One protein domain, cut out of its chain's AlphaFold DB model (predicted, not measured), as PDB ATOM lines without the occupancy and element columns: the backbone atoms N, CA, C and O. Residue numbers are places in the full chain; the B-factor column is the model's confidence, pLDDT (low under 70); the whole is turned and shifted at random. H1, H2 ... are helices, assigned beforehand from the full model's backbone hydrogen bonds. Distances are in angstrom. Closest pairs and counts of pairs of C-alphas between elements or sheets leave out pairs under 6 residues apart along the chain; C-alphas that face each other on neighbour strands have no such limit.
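This is residues 8 to 99 of the 388 residues of an uncharacterized protein of Elusimicrobia bacterium (UniProt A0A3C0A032). One very long helix, H1, sticks out as an arm with its residues 8 to 27, while its far part joins H2 and H3 in a small up-and-down bundle of three helices. The short helix H4 crosses H3 on one side of this body. The printed part has 92 residues with four named helices, in the order H1, H2, H3, H4, and no named strand; the class is all helix. The whole is loose, with a radius of gyration of the C-alphas of 17.2 A, and the C-alphas span 62 by 27 by 18 A, the arm of H1 making the length.

Find C-alpha 8 at (133.767, 111.803, 121.113); from there H1, residues 8 to 43, runs 54.3 A to C-alpha 43 at (149.048, 162.271, 134.011). Next comes H2, residues 47 to 60, 19.9 A long. H3 follows with residues 63 to 77, 20.9 A long. Look last for H4, residues 88 to 97, which runs 14.0 A and ends at C-alpha 97 at (162.586, 146.281, 123.201).

Start with the bundle of H1, H2 and H3, up and down, each helix running against the one before it. H1 touches H2 with its residues 35 to 43 alone; the closest C-alphas, of Asn 42 and Ala 50, are 4.8 A apart. These two form a helical hairpin, at a shallow tilt of 16 degrees, opposite ways. H2 and H3 touch and form a second helical hairpin, at a shallow tilt of 25 degrees, opposite ways; their closest C-alphas, of Met 58 and Arg 66, are 4.8 A apart. H1, with residues 33 to 36 alone, and H3, with residues 65 to 69 alone, only just touch, with 3 pairs of C-alphas within 8 A, the closest being Leu 36 and Ala 69 at 7.4 A. H4 touches H3, about perpendicular at 75 degrees; their closest C-alphas, of Ile 68 and Ser 92, are 6.2 A apart. H1 and H4 are close but not clearly touching, and H2 and H4 are apart. In H2, H3 and H4 every O i to N i+4 pair is within hydrogen-bond range; in H1, 28 of 32 are.

Look at Lys 8 and Pro 81 for the two C-alphas farthest apart, 61.9 A. Without the free residues 8 to 27 the body spans 30 by 24 by 17 A. The printed part has no cut. The links H1 to H2 and H2 to H3 are tight, and that from H3 to H4, of 10 residues, is short. The model's mean pLDDT of the printed part is 74.7; it falls under 70 at residues 22 to 33, 77 to 84 and 97 to 99.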
ATOM      1  N   LYS A   8     134.130 110.642 121.946       76.81
ATOM      2  CA  LYS A   8     133.767 111.803 121.113       76.81
ATOM      3  C   LYS A   8     133.151 112.930 121.939       76.81
ATOM      4  O   LYS A   8     133.481 114.093 121.718       76.81
ATOM      5  N   LEU A   9     132.302 112.598 122.910       81.62
ATOM      6  CA  LEU A   9     131.673 113.587 123.787       81.62
ATOM      7  C   LEU A   9     132.712 114.298 124.662       81.62
ATOM      8  O   LEU A   9     132.680 115.521 124.771       81.62
ATOM      9  N   PHE A  10     133.689 113.554 125.190       82.88
ATOM     10  CA  PHE A  10     134.771 114.113 125.998       82.88
ATOM     11  C   PHE A  10     135.683 115.058 125.200       82.88
ATOM     12  O   PHE A  10     135.960 116.168 125.648       82.88
ATOM     13  N   ILE A  11     136.088 114.670 123.985       84.88
ATOM     14  CA  ILE A  11     136.919 115.520 123.114       84.88
ATOM     15  C   ILE A  11     136.177 116.809 122.744       84.88
ATOM     16  O   ILE A  11     136.759 117.891 122.783       84.88
ATOM     17  N   THR A  12     134.880 116.714 122.442       84.44
ATOM     18  CA  THR A  12     134.073 117.891 122.087       84.44
ATOM     19  C   THR A  12     133.950 118.851 123.276       84.44
ATOM     20  O   THR A  12     134.129 120.056 123.111       84.44
ATOM     21  N   PHE A  13     133.745 118.325 124.490       86.81
ATOM     22  CA  PHE A  13     133.754 119.124 125.718       86.81
ATOM     23  C   PHE A  13     135.094 119.822 125.955       86.81
ATOM     24  O   PHE A  13     135.111 120.998 126.313       86.81
ATOM     25  N   LEU A  14     136.210 119.131 125.723       87.25
ATOM     26  CA  LEU A  14     137.546 119.681 125.944       87.25
ATOM     27  C   LEU A  14     137.859 120.832 124.974       87.25
ATOM     28  O   LEU A  14     138.389 121.864 125.384       87.25
ATOM     29  N   VAL A  15     137.465 120.693 123.703       86.94
ATOM     30  CA  VAL A  15     137.609 121.750 122.687       86.94
ATOM     31  C   VAL A  15     136.717 122.951 123.011       86.94
ATOM     32  O   VAL A  15     137.187 124.089 122.968       86.94
ATOM     33  N   CYS A  16     135.460 122.723 123.403       83.94
ATOM     34  CA  CYS A  16     134.566 123.801 123.833       83.94
ATOM     35  C   CYS A  16     135.094 124.519 125.082       83.94
ATOM     36  O   CYS A  16     135.068 125.747 125.134       83.94
ATOM     37  N   PHE A  17     135.631 123.787 126.060       85.88
ATOM     38  CA  PHE A  17     136.209 124.378 127.266       85.88
ATOM     39  C   PHE A  17     137.442 125.234 126.944       85.88
ATOM     40  O   PHE A  17     137.528 126.375 127.391       85.88
ATOM     41  N   ALA A  18     138.355 124.745 126.096       77.94
ATOM     42  CA  ALA A  18     139.522 125.512 125.656       77.94
ATOM     43  C   ALA A  18     139.137 126.785 124.875       77.94
ATOM     44  O   ALA A  18     139.760 127.837 125.051       77.94
ATOM     45  N   ALA A  19     138.084 126.718 124.053       76.62
ATOM     46  CA  ALA A  19     137.550 127.874 123.338       76.62
ATOM     47  C   ALA A  19     136.925 128.906 124.292       76.62
ATOM     48  O   ALA A  19     137.181 130.099 124.146       76.62
ATOM     49  N   ILE A  20     136.171 128.462 125.305       78.62
ATOM     50  CA  ILE A  20     135.577 129.340 126.327       78.62
ATOM     51  C   ILE A  20     136.671 130.016 127.164       78.62
ATOM     52  O   ILE A  20     136.619 131.229 127.366       78.62
ATOM     53  N   VAL A  21     137.696 129.270 127.593       71.00
ATOM     54  CA  VAL A  21     138.849 129.829 128.319       71.00
ATOM     55  C   VAL A  21     139.599 130.849 127.452       71.00
ATOM     56  O   VAL A  21     139.952 131.924 127.935       71.00
ATOM     57  N   SER A  22     139.775 130.573 126.155       64.69
ATOM     58  CA  SER A  22     140.407 131.513 125.218       64.69
ATOM     59  C   SER A  22     139.570 132.779 124.994       64.69
ATOM     60  O   SER A  22     140.124 133.878 124.974       64.69
ATOM     61  N   LEU A  23     138.241 132.659 124.885       62.69
ATOM     62  CA  LEU A  23     137.337 133.810 124.763       62.69
ATOM     63  C   LEU A  23     137.336 134.679 126.028       62.69
ATOM     64  O   LEU A  23     137.370 135.906 125.929       62.69
ATOM     65  N   MET A  24     137.337 134.057 127.209       59.19
ATOM     66  CA  MET A  24     137.418 134.764 128.493       59.19
ATOM     67  C   MET A  24     138.749 135.515 128.640       59.19
ATOM     68  O   MET A  24     138.771 136.651 129.116       59.19
ATOM     69  N   SER A  25     139.848 134.930 128.156       53.28
ATOM     70  CA  SER A  25     141.165 135.577 128.144       53.28
ATOM     71  C   SER A  25     141.209 136.796 127.203       53.28
ATOM     72  O   SER A  25     141.735 137.851 127.563       53.28
ATOM     73  N   LEU A  26     140.574 136.712 126.024       52.47
ATOM     74  CA  LEU A  26     140.480 137.835 125.078       52.47
ATOM     75  C   LEU A  26     139.617 138.997 125.597       52.47
ATOM     76  O   LEU A  26     139.957 140.162 125.377       52.47
ATOM     77  N   ALA A  27     138.510 138.696 126.281       53.47
ATOM     78  CA  ALA A  27     137.619 139.720 126.828       53.47
ATOM     79  C   ALA A  27     138.314 140.559 127.917       53.47
ATOM     80  O   ALA A  27     138.168 141.784 127.954       53.47
ATOM     81  N   ASN A  28     139.142 139.921 128.748       51.28
ATOM     82  CA  ASN A  28     139.898 140.604 129.798       51.28
ATOM     83  C   ASN A  28     141.010 141.507 129.236       51.28
ATOM     84  O   ASN A  28     141.176 142.634 129.709       51.28
ATOM     85  N   ALA A  29     141.690 141.091 128.161       50.41
ATOM     86  CA  ALA A  29     142.748 141.883 127.523       50.41
ATOM     87  C   ALA A  29     142.246 143.229 126.946       50.41
ATOM     88  O   ALA A  29     142.978 144.224 126.916       50.41
ATOM     89  N   GLY A  30     140.987 143.292 126.496       53.00
ATOM     90  CA  GLY A  30     140.369 144.521 125.978       53.00
ATOM     91  C   GLY A  30     139.980 145.527 127.068       53.00
ATOM     92  O   GLY A  30     140.184 146.733 126.907       53.00
ATOM     93  N   VAL A  31     139.456 145.042 128.198       56.12
ATOM     94  CA  VAL A  31     139.013 145.880 129.327       56.12
ATOM     95  C   VAL A  31     140.203 146.527 130.047       56.12
ATOM     96  O   VAL A  31     140.136 147.695 130.446       56.12
ATOM     97  N   MET A  32     141.320 145.808 130.163       55.19
ATOM     98  CA  MET A  32     142.484 146.252 130.937       55.19
ATOM     99  C   MET A  32     143.361 147.274 130.184       55.19
ATOM    100  O   MET A  32     143.759 148.287 130.773       55.19
ATOM    101  N   ARG A  33     143.453 147.188 128.842       62.66
ATOM    102  CA  ARG A  33     144.000 148.271 127.987       62.66
ATOM    103  C   ARG A  33     143.296 149.617 128.204       62.66
ATOM    104  O   ARG A  33     143.919 150.679 128.106       62.66
ATOM    105  N   GLY A  34     142.005 149.583 128.540       74.94
ATOM    106  CA  GLY A  34     141.222 150.763 128.906       74.94
ATOM    107  C   GLY A  34     141.666 151.413 130.221       74.94
ATOM    108  O   GLY A  34     141.623 152.645 130.335       74.94
ATOM    109  N   LYS A  35     142.147 150.627 131.196       80.50
ATOM    110  CA  LYS A  35     142.662 151.136 132.479       80.50
ATOM    111  C   LYS A  35     143.951 151.924 132.275       80.50
ATOM    112  O   LYS A  35     144.007 153.082 132.679       80.50
ATOM    113  N   LEU A  36     144.928 151.376 131.549       83.38
ATOM    114  CA  LEU A  36     146.172 152.085 131.214       83.38
ATOM    115  C   LEU A  36     145.909 153.398 130.457       83.38
ATOM    116  O   LEU A  36     146.514 154.431 130.757       83.38
ATOM    117  N   ALA A  37     144.957 153.398 129.517       83.75
ATOM    118  CA  ALA A  37     144.561 154.610 128.797       83.75
ATOM    119  C   ALA A  37     143.936 155.659 129.728       83.75
ATOM    120  O   ALA A  37     144.221 156.854 129.598       83.75
ATOM    121  N   ARG A  38     143.124 155.221 130.698       84.81
ATOM    122  CA  ARG A  38     142.548 156.079 131.742       84.81
ATOM    123  C   ARG A  38     143.633 156.645 132.663       84.81
ATOM    124  O   ARG A  38     143.611 157.843 132.936       84.81
ATOM    125  N   CYS A  39     144.605 155.832 133.080       84.81
ATOM    126  CA  CYS A  39     145.721 156.277 133.917       84.81
ATOM    127  C   CYS A  39     146.570 157.333 133.208       84.81
ATOM    128  O   CYS A  39     146.832 158.392 133.780       84.81
ATOM    129  N   ARG A  40     146.900 157.114 131.929       85.38
ATOM    130  CA  ARG A  40     147.658 158.071 131.111       85.38
ATOM    131  C   ARG A  40     146.956 159.424 130.983       85.38
ATOM    132  O   ARG A  40     147.616 160.454 131.079       85.38
ATOM    133  N   LYS A  41     145.630 159.448 130.798       84.69
ATOM    134  CA  LYS A  41     144.866 160.712 130.743       84.69
ATOM    135  C   LYS A  41     145.023 161.532 132.026       84.69
ATOM    136  O   LYS A  41     145.134 162.752 131.954       84.69
ATOM    137  N   ASN A  42     145.095 160.870 133.182       83.06
ATOM    138  CA  ASN A  42     145.267 161.548 134.465       83.06
ATOM    139  C   ASN A  42     146.659 162.170 134.633       83.06
ATOM    140  O   ASN A  42     146.791 163.088 135.434       83.06
ATOM    141  N   VAL A  43     147.679 161.738 133.880       79.88
ATOM    142  CA  VAL A  43     149.048 162.271 134.011       79.88
ATOM    143  C   VAL A  43     149.106 163.769 133.700       79.88
ATOM    144  O   VAL A  43     149.801 164.501 134.392       79.88
ATOM    145  N   LYS A  44     148.328 164.243 132.714       73.69
ATOM    146  CA  LYS A  44     148.312 165.661 132.314       73.69
ATOM    147  C   LYS A  44     147.539 166.582 133.263       73.69
ATOM    148  O   LYS A  44     147.770 167.781 133.239       73.69
ATOM    149  N   GLY A  45     146.607 166.050 134.054       73.00
ATOM    150  CA  GLY A  45     145.707 166.867 134.882       73.00
ATOM    151  C   GLY A  45     145.864 166.667 136.386       73.00
ATOM    152  O   GLY A  45     145.660 167.596 137.159       73.00
ATOM    153  N   ASN A  46     146.205 165.457 136.831       81.19
ATOM    154  CA  ASN A  46     146.323 165.129 138.247       81.19
ATOM    155  C   ASN A  46     147.303 163.964 138.452       81.19
ATOM    156  O   ASN A  46     146.921 162.787 138.441       81.19
ATOM    157  N   ILE A  47     148.568 164.310 138.697       77.19
ATOM    158  CA  ILE A  47     149.663 163.353 138.913       77.19
ATOM    159  C   ILE A  47     149.342 162.392 140.066       77.19
ATOM    160  O   ILE A  47     149.620 161.200 139.976       77.19
ATOM    161  N   HIS A  48     148.695 162.854 141.141       75.94
ATOM    162  CA  HIS A  48     148.329 161.976 142.256       75.94
ATOM    163  C   HIS A  48     147.302 160.913 141.864       75.94
ATOM    164  O   HIS A  48     147.430 159.761 142.287       75.94
ATOM    165  N   ARG A  49     146.322 161.279 141.033       81.94
ATOM    166  CA  ARG A  49     145.341 160.341 140.480       81.94
ATOM    167  C   ARG A  49     145.985 159.383 139.478       81.94
ATOM    168  O   ARG A  49     145.631 158.208 139.466       81.94
ATOM    169  N   ALA A  50     146.940 159.859 138.683       82.56
ATOM    170  CA  ALA A  50     147.718 159.017 137.777       82.56
ATOM    171  C   ALA A  50     148.548 157.981 138.543       82.56
ATOM    172  O   ALA A  50     148.452 156.799 138.242       82.56
ATOM    173  N   LEU A  51     149.273 158.401 139.585       79.94
ATOM    174  CA  LEU A  51     150.053 157.509 140.448       79.94
ATOM    175  C   LEU A  51     149.186 156.421 141.078       79.94
ATOM    176  O   LEU A  51     149.569 155.257 141.070       79.94
ATOM    177  N   ASN A  52     148.013 156.783 141.609       80.62
ATOM    178  CA  ASN A  52     147.097 155.801 142.187       80.62
ATOM    179  C   ASN A  52     146.604 154.808 141.122       80.62
ATOM    180  O   ASN A  52     146.641 153.607 141.355       80.62
ATOM    181  N   CYS A  53     146.233 155.303 139.940       85.50
ATOM    182  CA  CYS A  53     145.770 154.470 138.831       85.50
ATOM    183  C   CYS A  53     146.867 153.526 138.307       85.50
ATOM    184  O   CYS A  53     146.616 152.355 138.065       85.50
ATOM    185  N   PHE A  54     148.111 153.991 138.158       86.12
ATOM    186  CA  PHE A  54     149.209 153.106 137.763       86.12
ATOM    187  C   PHE A  54     149.587 152.125 138.876       86.12
ATOM    188  O   PHE A  54     149.911 150.984 138.572       86.12
ATOM    189  N   SER A  55     149.470 152.517 140.149       80.50
ATOM    190  CA  SER A  55     149.642 151.588 141.276       80.50
ATOM    191  C   SER A  55     148.579 150.482 141.268       80.50
ATOM    192  O   SER A  55     148.906 149.344 141.572       80.50
ATOM    193  N   GLU A  56     147.335 150.784 140.875       81.69
ATOM    194  CA  GLU A  56     146.282 149.777 140.637       81.69
ATOM    195  C   GLU A  56     146.707 148.778 139.555       81.69
ATOM    196  O   GLU A  56     146.664 147.567 139.762       81.69
ATOM    197  N   VAL A  57     147.197 149.278 138.416       85.19
ATOM    198  CA  VAL A  57     147.663 148.420 137.314       85.19
ATOM    199  C   VAL A  57     148.887 147.588 137.714       85.19
ATOM    200  O   VAL A  57     148.999 146.443 137.291       85.19
ATOM    201  N   MET A  58     149.773 148.100 138.575       80.81
ATOM    202  CA  MET A  58     150.905 147.325 139.107       80.81
ATOM    203  C   MET A  58     150.474 146.095 139.917       80.81
ATOM    204  O   MET A  58     151.236 145.132 140.011       80.81
ATOM    205  N   VAL A  59     149.277 146.125 140.507       76.38
ATOM    206  CA  VAL A  59     148.748 145.037 141.336       76.38
ATOM    207  C   VAL A  59     147.907 144.060 140.521       76.38
ATOM    208  O   VAL A  59     148.143 142.855 140.603       76.38
ATOM    209  N   ASP A  60     146.978 144.581 139.720       77.50
ATOM    210  CA  ASP A  60     145.956 143.774 139.039       77.50
ATOM    211  C   ASP A  60     146.242 143.538 137.548       77.50
ATOM    212  O   ASP A  60     145.528 142.777 136.898       77.50
ATOM    213  N   GLY A  61     147.232 144.225 136.977       77.94
ATOM    214  CA  GLY A  61     147.530 144.172 135.548       77.94
ATOM    215  C   GLY A  61     148.213 142.878 135.110       77.94
ATOM    216  O   GLY A  61     148.937 142.218 135.868       77.94
ATOM    217  N   ASP A  62     148.060 142.553 133.831       79.81
ATOM    218  CA  ASP A  62     148.832 141.488 133.193       79.81
ATOM    219  C   ASP A  62     150.339 141.814 133.208       79.81
ATOM    220  O   ASP A  62     150.721 142.974 133.374       79.81
ATOM    221  N   PRO A  63     151.241 140.827 133.044       78.25
ATOM    222  CA  PRO A  63     152.685 141.073 133.084       78.25
ATOM    223  C   PRO A  63     153.147 142.184 132.128       78.25
ATOM    224  O   PRO A  63     153.990 142.997 132.495       78.25
ATOM    225  N   GLU A  64     152.569 142.262 130.926       80.38
ATOM    226  CA  GLU A  64     152.874 143.335 129.974       80.38
ATOM    227  C   GLU A  64     152.374 144.703 130.469       80.38
ATOM    228  O   GLU A  64     153.084 145.703 130.372       80.38
ATOM    229  N   GLU A  65     151.174 144.760 131.047       83.25
ATOM    230  CA  GLU A  65     150.596 146.001 131.564       83.25
ATOM    231  C   GLU A  65     151.326 146.515 132.799       83.25
ATOM    232  O   GLU A  65     151.525 147.720 132.919       83.25
ATOM    233  N   ARG A  66     151.764 145.611 133.682       83.38
ATOM    234  CA  ARG A  66     152.598 145.940 134.841       83.38
ATOM    235  C   ARG A  66     153.920 146.550 134.409       83.38
ATOM    236  O   ARG A  66     154.277 147.603 134.914       83.38
ATOM    237  N   ARG A  67     154.585 145.981 133.402       83.00
ATOM    238  CA  ARG A  67     155.816 146.575 132.857       83.00
ATOM    239  C   ARG A  67     155.566 147.965 132.260       83.00
ATOM    240  O   ARG A  67     156.336 148.892 132.497       83.00
ATOM    241  N   ILE A  68     154.467 148.143 131.519       84.75
ATOM    242  CA  ILE A  68     154.077 149.460 130.984       84.75
ATOM    243  C   ILE A  68     153.764 150.443 132.124       84.75
ATOM    244  O   ILE A  68     154.153 151.607 132.053       84.75
ATOM    245  N   ALA A  69     153.079 149.998 133.176       85.44
ATOM    246  CA  ALA A  69     152.786 150.809 134.349       85.44
ATOM    247  C   ALA A  69     154.060 151.178 135.122       85.44
ATOM    248  O   ALA A  69     154.183 152.342 135.492       85.44
ATOM    249  N   SER A  70     155.021 150.258 135.290       82.69
ATOM    250  CA  SER A  70     156.334 150.544 135.890       82.69
ATOM    251  C   SER A  70     157.057 151.621 135.098       82.69
ATOM    252  O   SER A  70     157.441 152.634 135.669       82.69
ATOM    253  N   TYR A  71     157.105 151.493 133.768       83.69
ATOM    254  CA  TYR A  71     157.690 152.511 132.898       83.69
ATOM    255  C   TYR A  71     157.039 153.893 133.076       83.69
ATOM    256  O   TYR A  71     157.729 154.908 133.158       83.69
ATOM    257  N   PHE A  72     155.705 153.969 133.177       84.00
ATOM    258  CA  PHE A  72     155.032 155.244 133.454       84.00
ATOM    259  C   PHE A  72     155.267 155.755 134.880       84.00
ATOM    260  O   PHE A  72     155.309 156.966 135.074       84.00
ATOM    261  N   LEU A  73     155.404 154.876 135.873       81.94
ATOM    262  CA  LEU A  73     155.728 155.256 137.247       81.94
ATOM    263  C   LEU A  73     157.160 155.789 137.352       81.94
ATOM    264  O   LEU A  73     157.358 156.825 137.970       81.94
ATOM    265  N   GLU A  74     158.122 155.149 136.693       75.19
ATOM    266  CA  GLU A  74     159.508 155.615 136.560       75.19
ATOM    267  C   GLU A  74     159.570 156.966 135.845       75.19
ATOM    268  O   GLU A  74     160.159 157.913 136.357       75.19
ATOM    269  N   LEU A  75     158.839 157.124 134.736       77.38
ATOM    270  CA  LEU A  75     158.672 158.435 134.112       77.38
ATOM    271  C   LEU A  75     158.109 159.447 135.110       77.38
ATOM    272  O   LEU A  75     158.624 160.542 135.208       77.38
ATOM    273  N   LEU A  76     157.078 159.121 135.888       73.44
ATOM    274  CA  LEU A  76     156.524 160.054 136.878       73.44
ATOM    275  C   LEU A  76     157.507 160.402 138.013       73.44
ATOM    276  O   LEU A  76     157.368 161.468 138.620       73.44
ATOM    277  N   VAL A  77     158.483 159.537 138.299       67.00
ATOM    278  CA  VAL A  77     159.574 159.786 139.254       67.00
ATOM    279  C   VAL A  77     160.559 160.803 138.702       67.00
ATOM    280  O   VAL A  77     160.917 161.731 139.424       67.00
ATOM    281  N   ASP A  78     160.919 160.689 137.427       60.41
ATOM    282  CA  ASP A  78     161.943 161.519 136.783       60.41
ATOM    283  C   ASP A  78     161.476 162.947 136.441       60.41
ATOM    284  O   ASP A  78     162.225 163.738 135.870       60.41
ATOM    285  N   THR A  79     160.250 163.339 136.819       56.38
ATOM    286  CA  THR A  79     159.675 164.674 136.545       56.38
ATOM    287  C   THR A  79     159.798 165.139 135.079       56.38
ATOM    288  O   THR A  79     160.153 166.293 134.830       56.38
ATOM    289  N   PRO A  80     159.512 164.310 134.059       51.94
ATOM    290  CA  PRO A  80     159.461 164.788 132.698       51.94
ATOM    291  C   PRO A  80     158.353 165.845 132.616       51.94
ATOM    292  O   PRO A  80     157.278 165.667 133.206       51.94
ATOM    293  N   PRO A  81     158.586 166.948 131.888       53.00
ATOM    294  CA  PRO A  81     157.556 167.947 131.684       53.00
ATOM    295  C   PRO A  81     156.302 167.279 131.089       53.00
ATOM    296  O   PRO A  81     156.428 166.371 130.254       53.00
ATOM    297  N   PRO A  82     155.093 167.723 131.487       55.38
ATOM    298  CA  PRO A  82     153.807 167.120 131.102       55.38
ATOM    299  C   PRO A  82     153.579 167.015 129.580       55.38
ATOM    300  O   PRO A  82     152.671 166.308 129.124       55.38
ATOM    301  N   ASP A  83     154.436 167.653 128.784       57.78
ATOM    302  CA  ASP A  83     154.378 167.702 127.327       57.78
ATOM    303  C   ASP A  83     155.052 166.519 126.611       57.78
ATOM    304  O   ASP A  83     154.867 166.361 125.405       57.78
ATOM    305  N   ARG A  84     155.770 165.631 127.317       64.00
ATOM    306  CA  ARG A  84     156.431 164.451 126.712       64.00
ATOM    307  C   ARG A  84     155.980 163.111 127.293       64.00
ATOM    308  O   ARG A  84     156.788 162.210 127.491       64.00
ATOM    309  N   ILE A  85     154.683 162.940 127.541       72.94
ATOM    310  CA  ILE A  85     154.146 161.640 127.975       72.94
ATOM    311  C   ILE A  85     153.972 160.727 126.744       72.94
ATOM    312  O   ILE A  85     153.068 160.980 125.928       72.94
ATOM    313  N   PRO A  86     154.775 159.654 126.601       77.12
ATOM    314  CA  PRO A  86     154.722 158.769 125.440       77.12
ATOM    315  C   PRO A  86     153.339 158.130 125.282       77.12
ATOM    316  O   PRO A  86     152.557 158.030 126.236       77.12
ATOM    317  N   SER A  87     152.989 157.734 124.055       81.44
ATOM    318  CA  SER A  87     151.759 156.973 123.824       81.44
ATOM    319  C   SER A  87     151.862 155.579 124.451       81.44
ATOM    320  O   SER A  87     152.958 155.076 124.686       81.44
ATOM    321  N   LEU A  88     150.725 154.925 124.711       79.50
ATOM    322  CA  LEU A  88     150.739 153.535 125.190       79.50
ATOM    323  C   LEU A  88     151.416 152.591 124.187       79.50
ATOM    324  O   LEU A  88     152.080 151.643 124.589       79.50
ATOM    325  N   ALA A  89     151.258 152.860 122.886       74.81
ATOM    326  CA  ALA A  89     151.892 152.076 121.834       74.81
ATOM    327  C   ALA A  89     153.416 152.246 121.850       74.81
ATOM    328  O   ALA A  89     154.139 151.270 121.671       74.81
ATOM    329  N   ASP A  90     153.904 153.461 122.102       79.25
ATOM    330  CA  ASP A  90     155.340 153.716 122.219       79.25
ATOM    331  C   ASP A  90     155.896 153.088 123.495       79.25
ATOM    332  O   ASP A  90     156.888 152.372 123.422       79.25
ATOM    333  N   ALA A  91     155.215 153.250 124.634       80.56
ATOM    334  CA  ALA A  91     155.592 152.613 125.896       80.56
ATOM    335  C   ALA A  91     155.653 151.079 125.776       80.56
ATOM    336  O   ALA A  91     156.645 150.474 126.168       80.56
ATOM    337  N   SER A  92     154.652 150.447 125.151       77.81
ATOM    338  CA  SER A  92     154.658 149.000 124.878       77.81
ATOM    339  C   SER A  92     155.834 148.594 123.980       77.81
ATOM    340  O   SER A  92     156.511 147.609 124.263       77.81
ATOM    341  N   LYS A  93     156.152 149.378 122.940       77.50
ATOM    342  CA  LYS A  93     157.334 149.133 122.096       77.50
ATOM    343  C   LYS A  93     158.642 149.267 122.873       77.50
ATOM    344  O   LYS A  93     159.542 148.470 122.633       77.50
ATOM    345  N   TYR A  94     158.765 150.250 123.763       77.12
ATOM    346  CA  TYR A  94     159.955 150.422 124.600       77.12
ATOM    347  C   TYR A  94     160.122 149.252 125.566       77.12
ATOM    348  O   TYR A  94     161.181 148.638 125.577       77.12
ATOM    349  N   VAL A  95     159.061 148.873 126.279       77.56
ATOM    350  CA  VAL A  95     159.059 147.735 127.210       77.56
ATOM    351  C   VAL A  95     159.406 146.417 126.512       77.56
ATOM    352  O   VAL A  95     160.178 145.631 127.048       77.56
ATOM    353  N   ARG A  96     158.881 146.177 125.303       74.25
ATOM    354  CA  ARG A  96     159.199 144.971 124.514       74.25
ATOM    355  C   ARG A  96     160.623 144.972 123.953       74.25
ATOM    356  O   ARG A  96     161.188 143.911 123.738       74.25
ATOM    357  N   LYS A  97     161.197 146.147 123.677       69.88
ATOM    358  CA  LYS A  97     162.586 146.281 123.201       69.88
ATOM    359  C   LYS A  97     163.612 146.226 124.328       69.88
ATOM    360  O   LYS A  97     164.759 145.890 124.069       69.88
ATOM    361  N   ALA A  98     163.212 146.596 125.538       58.97
ATOM    362  CA  ALA A  98     164.067 146.649 126.713       58.97
ATOM    363  C   ALA A  98     164.215 145.293 127.421       58.97
ATOM    364  O   ALA A  98     164.699 145.276 128.543       58.97
ATOM    365  N   GLU A  99     163.806 144.171 126.815       46.75
ATOM    366  CA  GLU A  99     164.042 142.846 127.398       46.75
ATOM    367  C   GLU A  99     165.541 142.497 127.395       46.75
ATOM    368  O   GLU A  99     166.110 142.278 126.323       46.75
TER     369      GLU A  99